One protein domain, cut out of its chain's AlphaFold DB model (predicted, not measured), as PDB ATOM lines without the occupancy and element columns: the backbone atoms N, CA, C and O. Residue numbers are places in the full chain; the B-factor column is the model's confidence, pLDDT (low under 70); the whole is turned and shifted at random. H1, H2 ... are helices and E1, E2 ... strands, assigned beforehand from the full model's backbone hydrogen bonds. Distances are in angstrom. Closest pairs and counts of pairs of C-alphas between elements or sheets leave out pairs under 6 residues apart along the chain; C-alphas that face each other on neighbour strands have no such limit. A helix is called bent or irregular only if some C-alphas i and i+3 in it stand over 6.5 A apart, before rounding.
ATOM      1  N   MET A   1     142.981 213.463 157.376       71.00
ATOM      2  CA  MET A   1     142.784 213.055 158.781       71.00
ATOM      3  C   MET A   1     141.846 211.869 158.792       71.00
ATOM      4  O   MET A   1     140.807 211.931 158.137       71.00
ATOM      5  N   GLY A   2     142.262 210.777 159.424       86.19
ATOM      6  CA  GLY A   2     141.426 209.588 159.574       86.19
ATOM      7  C   GLY A   2     140.444 209.754 160.728       86.19
ATOM      8  O   GLY A   2     140.474 210.756 161.452       86.19
ATOM      9  N   LEU A   3     139.570 208.768 160.899       93.31
ATOM     10  CA  LEU A   3     138.740 208.655 162.086       93.31
ATOM     11  C   LEU A   3     139.104 207.380 162.841       93.31
ATOM     12  O   LEU A   3     139.502 206.376 162.261       93.31
ATOM     13  N   LYS A   4     138.954 207.415 164.161       94.19
ATOM     14  CA  LYS A   4     139.105 206.243 165.022       94.19
ATOM     15  C   LYS A   4     137.820 206.002 165.788       94.19
ATOM     16  O   LYS A   4     137.373 206.880 166.527       94.19
ATOM     17  N   LYS A   5     137.248 204.802 165.651       95.69
ATOM     18  CA  LYS A   5     136.058 204.416 166.416       95.69
ATOM     19  C   LYS A   5     136.425 204.299 167.886       95.69
ATOM     20  O   LYS A   5     137.400 203.628 168.230       95.69
ATOM     21  N   VAL A   6     135.622 204.905 168.748       96.94
ATOM     22  CA  VAL A   6     135.776 204.812 170.200       96.94
ATOM     23  C   VAL A   6     134.469 204.396 170.860       96.94
ATOM     24  O   VAL A   6     133.379 204.494 170.296       96.94
ATOM     25  N   THR A   7     134.582 203.873 172.073       97.25
ATOM     26  CA  THR A   7     133.439 203.526 172.917       97.25
ATOM     27  C   THR A   7     133.016 204.725 173.758       97.25
ATOM     28  O   THR A   7     133.827 205.595 174.078       97.25
ATOM     29  N   LEU A   8     131.766 204.732 174.226       96.06
ATOM     30  CA  LEU A   8     131.303 205.744 175.179       96.06
ATOM     31  C   LEU A   8     132.166 205.773 176.456       96.06
ATOM     32  O   LEU A   8     132.391 206.836 177.027       96.06
ATOM     33  N   ALA A   9     132.689 204.625 176.898       97.06
ATOM     34  CA  ALA A   9     133.595 204.561 178.043       97.06
ATOM     35  C   ALA A   9     134.918 205.301 177.778       97.06
ATOM     36  O   ALA A   9     135.400 206.016 178.653       97.06
ATOM     37  N   GLN A  10     135.471 205.186 176.565       97.25
ATOM     38  CA  GLN A  10     136.667 205.928 176.154       97.25
ATOM     39  C   GLN A  10     136.400 207.434 176.066       97.25
ATOM     40  O   GLN A  10     137.211 208.209 176.564       97.25
ATOM     41  N   VAL A  11     135.237 207.844 175.546       96.62
ATOM     42  CA  VAL A  11     134.804 209.253 175.561       96.62
ATOM     43  C   VAL A  11     134.760 209.782 176.997       96.62
ATOM     44  O   VAL A  11     135.414 210.774 177.315       96.62
ATOM     45  N   LYS A  12     134.062 209.082 177.903       95.88
ATOM     46  CA  LYS A  12     133.969 209.457 179.326       95.88
ATOM     47  C   LYS A  12     135.347 209.536 179.992       95.88
ATOM     48  O   LYS A  12     135.613 210.473 180.743       95.88
ATOM     49  N   ALA A  13     136.233 208.583 179.706       95.75
ATOM     50  CA  ALA A  13     137.599 208.582 180.222       95.75
ATOM     51  C   ALA A  13     138.418 209.773 179.693       95.75
ATOM     52  O   ALA A  13     139.132 210.408 180.470       95.75
ATOM     53  N   SER A  14     138.276 210.116 178.408       95.19
ATOM     54  CA  SER A  14     138.916 211.294 177.818       95.19
ATOM     55  C   SER A  14     138.435 212.576 178.485       95.19
ATOM     56  O   SER A  14     139.263 213.373 178.915       95.19
ATOM     57  N   VAL A  15     137.120 212.758 178.659       95.88
ATOM     58  CA  VAL A  15     136.586 213.954 179.331       95.88
ATOM     59  C   VAL A  15     137.062 214.027 180.782       95.88
ATOM     60  O   VAL A  15     137.455 215.093 181.244       95.88
ATOM     61  N   LYS A  16     137.115 212.900 181.503       94.00
ATOM     62  CA  LYS A  16     137.644 212.871 182.874       94.00
ATOM     63  C   LYS A  16     139.109 213.317 182.942       94.00
ATOM     64  O   LYS A  16     139.483 214.022 183.875       94.00
ATOM     65  N   LYS A  17     139.929 212.909 181.969       94.12
ATOM     66  CA  LYS A  17     141.363 213.231 181.911       94.12
ATOM     67  C   LYS A  17     141.630 214.659 181.423       94.12
ATOM     68  O   LYS A  17     142.435 215.364 182.015       94.12
ATOM     69  N   ASN A  18     140.961 215.067 180.349       94.62
ATOM     70  CA  ASN A  18     141.274 216.274 179.579       94.62
ATOM     71  C   ASN A  18     140.244 217.400 179.777       94.62
ATOM     72  O   ASN A  18     140.309 218.415 179.091       94.62
ATOM     73  N   LYS A  19     139.247 217.196 180.650       93.94
ATOM     74  CA  LYS A  19     138.071 218.065 180.873       93.94
ATOM     75  C   LYS A  19     137.166 218.273 179.654       93.94
ATOM     76  O   LYS A  19     136.099 218.870 179.779       93.94
ATOM     77  N   SER A  20     137.543 217.732 178.500       94.88
ATOM     78  CA  SER A  20     136.785 217.811 177.264       94.88
ATOM     79  C   SER A  20     137.052 216.618 176.342       94.88
ATOM     80  O   SER A  20     138.023 215.870 176.501       94.88
ATOM     81  N   TRP A  21     136.165 216.434 175.373       96.31
ATOM     82  CA  TRP A  21     136.310 215.520 174.251       96.31
ATOM     83  C   TRP A  21     135.661 216.144 173.017       96.31
ATOM     84  O   TRP A  21     134.545 216.653 173.093       96.31
ATOM     85  N   ASN A  22     136.364 216.100 171.889       95.50
ATOM     86  CA  ASN A  22     135.879 216.568 170.597       95.50
ATOM     87  C   ASN A  22     135.864 215.391 169.632       95.50
ATOM     88  O   ASN A  22     136.890 214.735 169.447       95.50
ATOM     89  N   GLY A  23     134.728 215.151 168.992       95.75
ATOM     90  CA  GLY A  23     134.608 214.073 168.026       95.75
ATOM     91  C   GLY A  23     133.262 214.073 167.328       95.75
ATOM     92  O   GLY A  23     132.489 215.018 167.450       95.75
ATOM     93  N   TYR A  24     132.995 213.009 166.585       96.75
ATOM     94  CA  TYR A  24     131.760 212.832 165.836       96.75
ATOM     95  C   TYR A  24     130.893 211.755 166.473       96.75
ATOM     96  O   TYR A  24     131.402 210.742 166.965       96.75
ATOM     97  N   VAL A  25     129.582 211.950 166.397       96.38
ATOM     98  CA  VAL A  25     128.578 210.915 166.643       96.38
ATOM     99  C   VAL A  25     127.790 210.636 165.371       96.38
ATOM    100  O   VAL A  25     127.506 211.540 164.591       96.38
ATOM    101  N   ALA A  26     127.457 209.372 165.145       95.44
ATOM    102  CA  ALA A  26     126.665 208.928 164.004       95.44
ATOM    103  C   ALA A  26     125.845 207.688 164.386       95.44
ATOM    104  O   ALA A  26     126.184 207.011 165.366       95.44
ATOM    105  N   PRO A  27     124.797 207.339 163.624       95.38
ATOM    106  CA  PRO A  27     124.149 206.040 163.750       95.38
ATOM    107  C   PRO A  27     125.158 204.887 163.617       95.38
ATOM    108  O   PRO A  27     126.137 204.963 162.872       95.38
ATOM    109  N   ASN A  28     124.963 203.809 164.378       94.56
ATOM    110  CA  ASN A  28     126.022 202.824 164.623       94.56
ATOM    111  C   ASN A  28     126.441 201.955 163.419       94.56
ATOM    112  O   ASN A  28     127.521 201.353 163.492       94.56
ATOM    113  N   LYS A  29     125.630 201.879 162.353       94.19
ATOM    114  CA  LYS A  29     125.972 201.192 161.092       94.19
ATOM    115  C   LYS A  29     126.518 202.127 160.011       94.19
ATOM    116  O   LYS A  29     126.920 201.640 158.958       94.19
ATOM    117  N   VAL A  30     126.569 203.441 160.249       92.12
ATOM    118  CA  VAL A  30     127.226 204.369 159.318       92.12
ATOM    119  C   VAL A  30     128.703 203.995 159.206       92.12
ATOM    120  O   VAL A  30     129.412 203.888 160.212       92.12
ATOM    121  N   ALA A  31     129.162 203.775 157.974       91.62
ATOM    122  CA  ALA A  31     130.563 203.490 157.705       91.62
ATOM    123  C   ALA A  31     131.424 204.723 158.002       91.62
ATOM    124  O   ALA A  31     131.020 205.848 157.708       91.62
ATOM    125  N   GLU A  32     132.631 204.499 158.527       92.81
ATOM    126  CA  GLU A  32     133.591 205.548 158.905       92.81
ATOM    127  C   GLU A  32     133.773 206.607 157.810       92.81
ATOM    128  O   GLU A  32     133.725 207.805 158.082       92.81
ATOM    129  N   PHE A  33     133.898 206.158 156.558       92.69
ATOM    130  CA  PHE A  33     134.051 207.026 155.393       92.69
ATOM    131  C   PHE A  33     132.934 208.077 155.289       92.69
ATOM    132  O   PHE A  33     133.203 209.230 154.980       92.69
ATOM    133  N   HIS A  34     131.686 207.728 155.605       93.50
ATOM    134  CA  HIS A  34     130.564 208.662 155.506       93.50
ATOM    135  C   HIS A  34     130.410 209.577 156.725       93.50
ATOM    136  O   HIS A  34     129.582 210.478 156.673       93.50
ATOM    137  N   VAL A  35     131.168 209.382 157.810       94.12
ATOM    138  CA  VAL A  35     131.044 210.197 159.034       94.12
ATOM    139  C   VAL A  35     131.619 211.598 158.823       94.12
ATOM    140  O   VAL A  35     130.937 212.577 159.101       94.12
ATOM    141  N   ASN A  36     132.852 211.697 158.320       92.69
ATOM    142  CA  ASN A  36     133.545 212.978 158.103       92.69
ATOM    143  C   ASN A  36     134.142 213.128 156.689       92.69
ATOM    144  O   ASN A  36     134.892 214.059 156.410       92.69
ATOM    145  N   GLN A  37     133.840 212.194 155.794       88.94
ATOM    146  CA  GLN A  37     134.101 212.314 154.359       88.94
ATOM    147  C   GLN A  37     132.791 211.970 153.640       88.94
ATOM    148  O   GLN A  37     131.729 211.975 154.266       88.94
ATOM    149  N   GLY A  38     132.838 211.643 152.349       90.50
ATOM    150  CA  GLY A  38     131.684 211.141 151.608       90.50
ATOM    151  C   GLY A  38     130.435 212.012 151.776       90.50
ATOM    152  O   GLY A  38     130.302 213.044 151.134       90.50
ATOM    153  N   TRP A  39     129.504 211.547 152.612       90.62
ATOM    154  CA  TRP A  39     128.179 212.147 152.800       90.62
ATOM    155  C   TRP A  39     128.071 212.988 154.084       90.62
ATOM    156  O   TRP A  39     127.017 213.561 154.335       90.62
ATOM    157  N   HIS A  40     129.136 213.058 154.892       91.94
ATOM    158  CA  HIS A  40     129.216 213.855 156.123       91.94
ATOM    159  C   HIS A  40     128.034 213.639 157.090       91.94
ATOM    160  O   HIS A  40     127.455 214.579 157.625       91.94
ATOM    161  N   LEU A  41     127.679 212.376 157.321       91.75
ATOM    162  CA  LEU A  41     126.565 211.950 158.174       91.75
ATOM    163  C   LEU A  41     126.877 212.036 159.679       91.75
ATOM    164  O   LEU A  41     126.003 211.779 160.507       91.75
ATOM    165  N   GLY A  42     128.123 212.333 160.051       93.12
ATOM    166  CA  GLY A  42     128.532 212.511 161.437       93.12
ATOM    167  C   GLY A  42     128.224 213.910 161.953       93.12
ATOM    168  O   GLY A  42     128.564 214.906 161.321       93.12
ATOM    169  N   VAL A  43     127.670 213.992 163.159       94.12
ATOM    170  CA  VAL A  43     127.508 215.257 163.881       94.12
ATOM    171  C   VAL A  43     128.719 215.466 164.777       94.12
ATOM    172  O   VAL A  43     128.985 214.654 165.665       94.12
ATOM    173  N   GLN A  44     129.458 216.550 164.555       95.00
ATOM    174  CA  GLN A  44     130.555 216.926 165.435       95.00
ATOM    175  C   GLN A  44     130.000 217.473 166.753       95.00
ATOM    176  O   GLN A  44     129.152 218.365 166.756       95.00
ATOM    177  N   ILE A  45     130.494 216.958 167.876       95.81
ATOM    178  CA  ILE A  45     130.107 217.406 169.210       95.81
ATOM    179  C   ILE A  45     131.333 217.660 170.084       95.81
ATOM    180  O   ILE A  45     132.365 216.991 169.977       95.81
ATOM    181  N   ASN A  46     131.180 218.619 170.991       96.12
ATOM    182  CA  ASN A  46     132.105 218.876 172.083       96.12
ATOM    183  C   ASN A  46     131.438 218.452 173.394       96.12
ATOM    184  O   ASN A  46     130.368 218.961 173.735       96.12
ATOM    185  N   VAL A  47     132.065 217.515 174.101       97.00
ATOM    186  CA  VAL A  47     131.633 217.041 175.415       97.00
ATOM    187  C   VAL A  47     132.560 217.623 176.468       97.00
ATOM    188  O   VAL A  47     133.770 217.440 176.386       97.00
ATOM    189  N   MET A  48     132.006 218.284 177.475       96.62
ATOM    190  CA  MET A  48     132.734 218.860 178.607       96.62
ATOM    191  C   MET A  48     132.200 218.304 179.918       96.62
ATOM    192  O   MET A  48     131.123 217.712 179.948       96.62
ATOM    193  N   THR A  49     132.940 218.508 181.004       95.81
ATOM    194  CA  THR A  49     132.476 218.172 182.353       95.81
ATOM    195  C   THR A  49     132.428 219.396 183.258       95.81
ATOM    196  O   THR A  49     133.286 220.271 183.141       95.81
ATOM    197  N   ASN A  50     131.425 219.461 184.137       91.50
ATOM    198  CA  ASN A  50     131.347 220.466 185.203       91.50
ATOM    199  C   ASN A  50     132.096 219.996 186.470       91.50
ATOM    200  O   ASN A  50     132.649 218.894 186.518       91.50
ATOM    201  N   ASP A  51     132.078 220.818 187.519       88.12
ATOM    202  CA  ASP A  51     132.711 220.493 188.806       88.12
ATOM    203  C   ASP A  51     132.047 219.308 189.528       88.12
ATOM    204  O   ASP A  51     132.704 218.605 190.294       88.12
ATOM    205  N   ASN A  52     130.778 219.028 189.221       88.25
ATOM    206  CA  ASN A  52     130.031 217.891 189.765       88.25
ATOM    207  C   ASN A  52     130.306 216.572 189.016       88.25
ATOM    208  O   ASN A  52     129.840 215.516 189.440       88.25
ATOM    209  N   GLY A  53     131.066 216.605 187.915       88.88
ATOM    210  CA  GLY A  53     131.370 215.434 187.090       88.88
ATOM    211  C   GLY A  53     130.296 215.075 186.057       88.88
ATOM    212  O   GLY A  53     130.446 214.076 185.347       88.88
ATOM    213  N   ASP A  54     129.244 215.882 185.923       94.06
ATOM    214  CA  ASP A  54     128.247 215.729 184.867       94.06
ATOM    215  C   ASP A  54     128.869 216.049 183.509       94.06
ATOM    216  O   ASP A  54     129.764 216.893 183.401       94.06
ATOM    217  N   LEU A  55     128.391 215.377 182.463       95.94
ATOM    218  CA  LEU A  55     128.891 215.536 181.100       95.94
ATOM    219  C   LEU A  55     127.884 216.303 180.252       95.94
ATOM    220  O   LEU A  55     126.721 215.906 180.188       95.94
ATOM    221  N   PHE A  56     128.344 217.339 179.555       96.56
ATOM    222  CA  PHE A  56     127.510 218.209 178.730       96.56
ATOM    223  C   PHE A  56     128.001 218.283 177.293       96.56
ATOM    224  O   PHE A  56     129.195 218.428 177.053       96.56
ATOM    225  N   VAL A  57     127.069 218.263 176.348       95.81
ATOM    226  CA  VAL A  57     127.284 218.572 174.936       95.81
ATOM    227  C   VAL A  57     127.019 220.058 174.710       95.81
ATOM    228  O   VAL A  57     125.942 220.555 175.053       95.81
ATOM    229  N   GLY A  58     128.011 220.774 174.171       87.62
ATOM    230  CA  GLY A  58     127.895 222.203 173.840       87.62
ATOM    231  C   GLY A  58     127.577 223.112 175.037       87.62
ATOM    232  O   GLY A  58     127.027 224.191 174.854       87.62
ATOM    233  N   GLY A  59     127.850 222.659 176.266       86.12
ATOM    234  CA  GLY A  59     127.544 223.392 177.501       86.12
ATOM    235  C   GLY A  59     126.054 223.490 177.863       86.12
ATOM    236  O   GLY A  59     125.727 224.147 178.845       86.12
ATOM    237  N   GLN A  60     125.154 222.855 177.103       87.88
ATOM    238  CA  GLN A  60     123.700 223.022 177.260       87.88
ATOM    239  C   GLN A  60     122.970 221.721 177.605       87.88
ATOM    240  O   GLN A  60     122.042 221.721 178.412       87.88
ATOM    241  N   HIS A  61     123.372 220.598 177.005       92.81
ATOM    242  CA  HIS A  61     122.632 219.340 177.113       92.81
ATOM    243  C   HIS A  61     123.436 218.287 177.858       92.81
ATOM    244  O   HIS A  61     124.575 218.030 177.489       92.81
ATOM    245  N   LEU A  62     122.839 217.617 178.848       95.75
ATOM    246  CA  LEU A  62     123.446 216.417 179.429       95.75
ATOM    247  C   LEU A  62     123.729 215.392 178.327       95.75
ATOM    248  O   LEU A  62     122.864 215.119 177.493       95.75
ATOM    249  N   LEU A  63     124.922 214.798 178.349       95.19
ATOM    250  CA  LEU A  63     125.363 213.826 177.351       95.19
ATOM    251  C   LEU A  63     124.374 212.664 177.224       95.19
ATOM    252  O   LEU A  63     124.059 212.257 176.115       95.19
ATOM    253  N   THR A  64     123.861 212.152 178.343       94.81
ATOM    254  CA  THR A  64     122.870 211.065 178.353       94.81
ATOM    255  C   THR A  64     121.620 211.447 177.568       94.81
ATOM    256  O   THR A  64     121.275 210.763 176.611       94.81
ATOM    257  N   ARG A  65     121.016 212.595 177.887       95.12
ATOM    258  CA  ARG A  65     119.808 213.089 177.215       95.12
ATOM    259  C   ARG A  65     120.047 213.416 175.741       95.12
ATOM    260  O   ARG A  65     119.180 213.178 174.907       95.12
ATOM    261  N   TYR A  66     121.219 213.956 175.411       95.06
ATOM    262  CA  TYR A  66     121.604 214.208 174.023       95.06
ATOM    263  C   TYR A  66     121.666 212.901 173.223       95.06
ATOM    264  O   TYR A  66     121.098 212.819 172.137       95.06
ATOM    265  N   LEU A  67     122.307 211.865 173.773       94.31
ATOM    266  CA  LEU A  67     122.430 210.560 173.122       94.31
ATOM    267  C   LEU A  67     121.094 209.818 173.039       94.31
ATOM    268  O   LEU A  67     120.833 209.199 172.016       94.31
ATOM    269  N   GLU A  68     120.240 209.909 174.059       93.25
ATOM    270  CA  GLU A  68     118.878 209.359 174.032       93.25
ATOM    271  C   GLU A  68     118.041 209.995 172.921       93.25
ATOM    272  O   GLU A  68     117.429 209.279 172.132       93.25
ATOM    273  N   ASN A  69     118.070 211.327 172.799       91.88
ATOM    274  CA  ASN A  69     117.393 212.031 171.709       91.88
ATOM    275  C   ASN A  69     117.974 211.641 170.344       91.88
ATOM    276  O   ASN A  69     117.227 211.354 169.413       91.88
ATOM    277  N   PHE A  70     119.304 211.589 170.223       91.31
ATOM    278  CA  PHE A  70     119.970 211.168 168.990       91.31
ATOM    279  C   PHE A  70     119.542 209.750 168.591       91.31
ATOM    280  O   PHE A  70     119.189 209.496 167.443       91.31
ATOM    281  N   GLN A  71     119.512 208.831 169.555       91.19
ATOM    282  CA  GLN A  71     119.103 207.450 169.347       91.19
ATOM    283  C   GLN A  71     117.618 207.330 168.987       91.19
ATOM    284  O   GLN A  71     117.270 206.553 168.104       91.19
ATOM    285  N   TYR A  72     116.752 208.116 169.629       88.38
ATOM    286  CA  TYR A  72     115.320 208.160 169.330       88.38
ATOM    287  C   TYR A  72     115.053 208.532 167.867       88.38
ATOM    288  O   TYR A  72     114.193 207.927 167.233       88.38
ATOM    289  N   HIS A  73     115.827 209.469 167.312       86.50
ATOM    290  CA  HIS A  73     115.719 209.888 165.912       86.50
ATOM    291  C   HIS A  73     116.414 208.944 164.915       86.50
ATOM    292  O   HIS A  73     116.156 209.028 163.712       86.50
ATOM    293  N   ASN A  74     117.234 208.000 165.385       85.62
ATOM    294  CA  ASN A  74     117.799 206.936 164.557       85.62
ATOM    295  C   ASN A  74     116.747 205.837 164.328       85.62
ATOM    296  O   ASN A  74     116.814 204.753 164.906       85.62
ATOM    297  N   CYS A  75     115.737 206.118 163.504       68.31
ATOM    298  CA  CYS A  75     114.572 205.238 163.357       68.31
ATOM    299  C   CYS A  75     114.676 204.192 162.229       68.31
ATOM    300  O   CYS A  75     113.693 203.496 161.984       68.31
ATOM    301  N   ASN A  76     115.798 204.074 161.505       75.69
ATOM    302  CA  ASN A  76     115.884 203.164 160.354       75.69
ATOM    303  C   ASN A  76     116.911 202.026 160.535       75.69
ATOM    304  O   ASN A  76     117.958 202.163 161.173       75.69
ATOM    305  N   ASN A  77     116.598 200.864 159.956       81.44
ATOM    306  CA  ASN A  77     117.448 199.670 160.033       81.44
ATOM    307  C   ASN A  77     118.726 199.776 159.183       81.44
ATOM    308  O   ASN A  77     119.658 198.993 159.406       81.44
ATOM    309  N   GLU A  78     118.765 200.716 158.235       82.31
ATOM    310  CA  GLU A  78     119.860 200.926 157.284       82.31
ATOM    311  C   GLU A  78     121.085 201.527 157.976       82.31
ATOM    312  O   GLU A  78     122.171 200.951 157.926       82.31
ATOM    313  N   VAL A  79     120.897 202.632 158.702       83.56
ATOM    314  CA  VAL A  79     121.966 203.326 159.436       83.56
ATOM    315  C   VAL A  79     122.103 202.840 160.883       83.56
ATOM    316  O   VAL A  79     123.130 203.065 161.528       83.56
ATOM    317  N   GLY A  80     121.120 202.071 161.359       88.38
ATOM    318  CA  GLY A  80     121.106 201.449 162.677       88.38
ATOM    319  C   GLY A  80     120.502 202.342 163.755       88.38
ATOM    320  O   GLY A  80     120.432 203.557 163.620       88.38
ATOM    321  N   THR A  81     120.066 201.712 164.843       89.81
ATOM    322  CA  THR A  81     119.319 202.351 165.935       89.81
ATOM    323  C   THR A  81     120.193 202.734 167.127       89.81
ATOM    324  O   THR A  81     119.672 203.187 168.136       89.81
ATOM    325  N   GLY A  82     121.507 202.504 167.064       92.50
ATOM    326  CA  GLY A  82     122.454 202.863 168.121       92.50
ATOM    327  C   GLY A  82     123.274 204.102 167.771       92.50
ATOM    328  O   GLY A  82     123.130 204.670 166.691       92.50
ATOM    329  N   VAL A  83     124.192 204.477 168.663       95.56
ATOM    330  CA  VAL A  83     125.143 205.581 168.449       95.56
ATOM    331  C   VAL A  83     126.574 205.047 168.408       95.56
ATOM    332  O   VAL A  83     126.973 204.247 169.258       95.56
ATOM    333  N   ALA A  84     127.350 205.484 167.420       96.50
ATOM    334  CA  ALA A  84     128.792 205.286 167.324       96.50
ATOM    335  C   ALA A  84     129.536 206.614 167.504       96.50
ATOM    336  O   ALA A  84     129.004 207.675 167.189       96.50
ATOM    337  N   TYR A  85     130.779 206.527 167.981       97.62
ATOM    338  CA  TYR A  85     131.617 207.667 168.352       97.62
ATOM    339  C   TYR A  85     132.949 207.585 167.613       97.62
ATOM    340  O   TYR A  85     133.527 206.498 167.507       97.62
ATOM    341  N   TRP A  86     133.444 208.725 167.140       97.00
ATOM    342  CA  TRP A  86     134.667 208.809 166.349       97.00
ATOM    343  C   TRP A  86     135.539 209.987 166.773       97.00
ATOM    344  O   TRP A  86     135.044 211.097 166.955       97.00
ATOM    345  N   GLU A  87     136.842 209.756 166.884       94.94
ATOM    346  CA  GLU A  87     137.857 210.793 167.103       94.94
ATOM    347  C   GLU A  87     138.617 211.066 165.805       94.94
ATOM    348  O   GLU A  87     138.875 210.137 165.039       94.94
ATOM    349  N   LEU A  88     139.007 212.321 165.572       90.69
ATOM    350  CA  LEU A  88     139.945 212.656 164.501       90.69
ATOM    351  C   LEU A  88     141.328 212.103 164.838       90.69
ATOM    352  O   LEU A  88     141.836 212.322 165.938       90.69
TER     353      LEU A  88
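AT A GLANCE: This is residues 1 to 88 of the 90 residues of an uncharacterized protein of Bacillus thuringiensis serovar pondicheriensis BGSC 4BA1 (UniProt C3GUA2). This is one strongly twisted antiparallel sheet of five strands, with the helix H1 packed slantwise over one face and the short H2 on the opposite face. H3 packs across the sheet, apart from both other helices, and the strands E2 and E5 lie nearest the middle of the whole. The printed part has 88 residues, with named elements in the order E1, H1, E2, H2, E3, E4, H3, E5, and the sheet runs E1, E5, E2, E3, E4. The class is mixed, helices and strands. The whole is compact, with a radius of gyration of the C-alphas of 12.8 A and spans of 39 by 30 by 19 A.

HOW THE PARTS SIT: Begin with E1, residues 3 to 6, an edge strand antiparallel to E5, residues 83 to 88, at 133 degrees; look for N 4 and O 87, 2.9 A apart and within hydrogen-bond range. The chain then enters H1, residues 8 to 18, and next E2, residues 20 to 27. E1, H1 and E2 form a split strand-helix-strand unit, two strands of one sheet joined through a helix, with E5 between them in the sheet, and its crossover is right-handed. E2 is antiparallel to E5 at 131 degrees, with N 24 and O 86 at 2.8 A. E2 bends by 52 degrees at residue 23. On the other side of E2 you find E3, residues 43 to 49, antiparallel at 142 degrees, with N 21 and O 47 at 2.8 A. H1 is on the sheet over E3, at a height of 7.5 A and slantwise to the strands, at 48 degrees to E3 on the local plane; their closest C-alphas, of Val 15 and Met 48, are 6.3 A apart. H2, residues 32 to 36, is on the opposite face from H1, at a height of 8.0 A and only just over E5, on which 3 of its 5 C-alphas fall; its closest C-alphas to E2, those of Val 35 and Ala 26, are 6.7 A apart. E3 and E4, residues 55 to 57, form a hairpin at 147 degrees, with N 48 and O 56 at 2.8 A; E4 is the other edge strand. Residues 56 to 57 of E4 also pair with residues 61 to 62, antiparallel. H3, residues 63 to 73, is on the sheet at a height of 6.6 A, only just over E5, with 3 C-alphas falling on it, and runs across the strands at 69 degrees to E5 on the local plane. Its closest C-alphas to E4, those of Leu 63 and Phe 56, are 5.1 A apart. In H1 and H3 every O i to N i+4 pair is within hydrogen-bond range; in H2 it is 0 of 1, beside 1 of 2 O i to N i+3 pairs.

IN THESE COORDINATES: Find C-alpha 3 at (138.740, 208.655, 162.086), where E1 begins; it spans 9.5 A. H1 covers 15.2 A, and E2 runs 21.9 A from C-alpha 20 at (136.785, 217.811, 177.264). H2 spans 7.5 A and is only just irregular: C-alphas 33 and 36 are 6.6 A apart. E3 spans 19.3 A, E4 7.1 A and H3 15.5 A. E5 runs 16.9 A to C-alpha 88 at (139.945, 212.656, 164.501).

THE WHOLE: The two C-alphas farthest apart are those of Asp 51 and Glu 78, 39.3 A, while those of Met 1 and Leu 88 are 6.4 A apart. The printed part has no cut. The links from H2 to E3 and from H3 to E5 are short, the other five are tight, and no link is long. The mean pLDDT of the printed part is 92.4, and residue 75 is the one printed residue under 70.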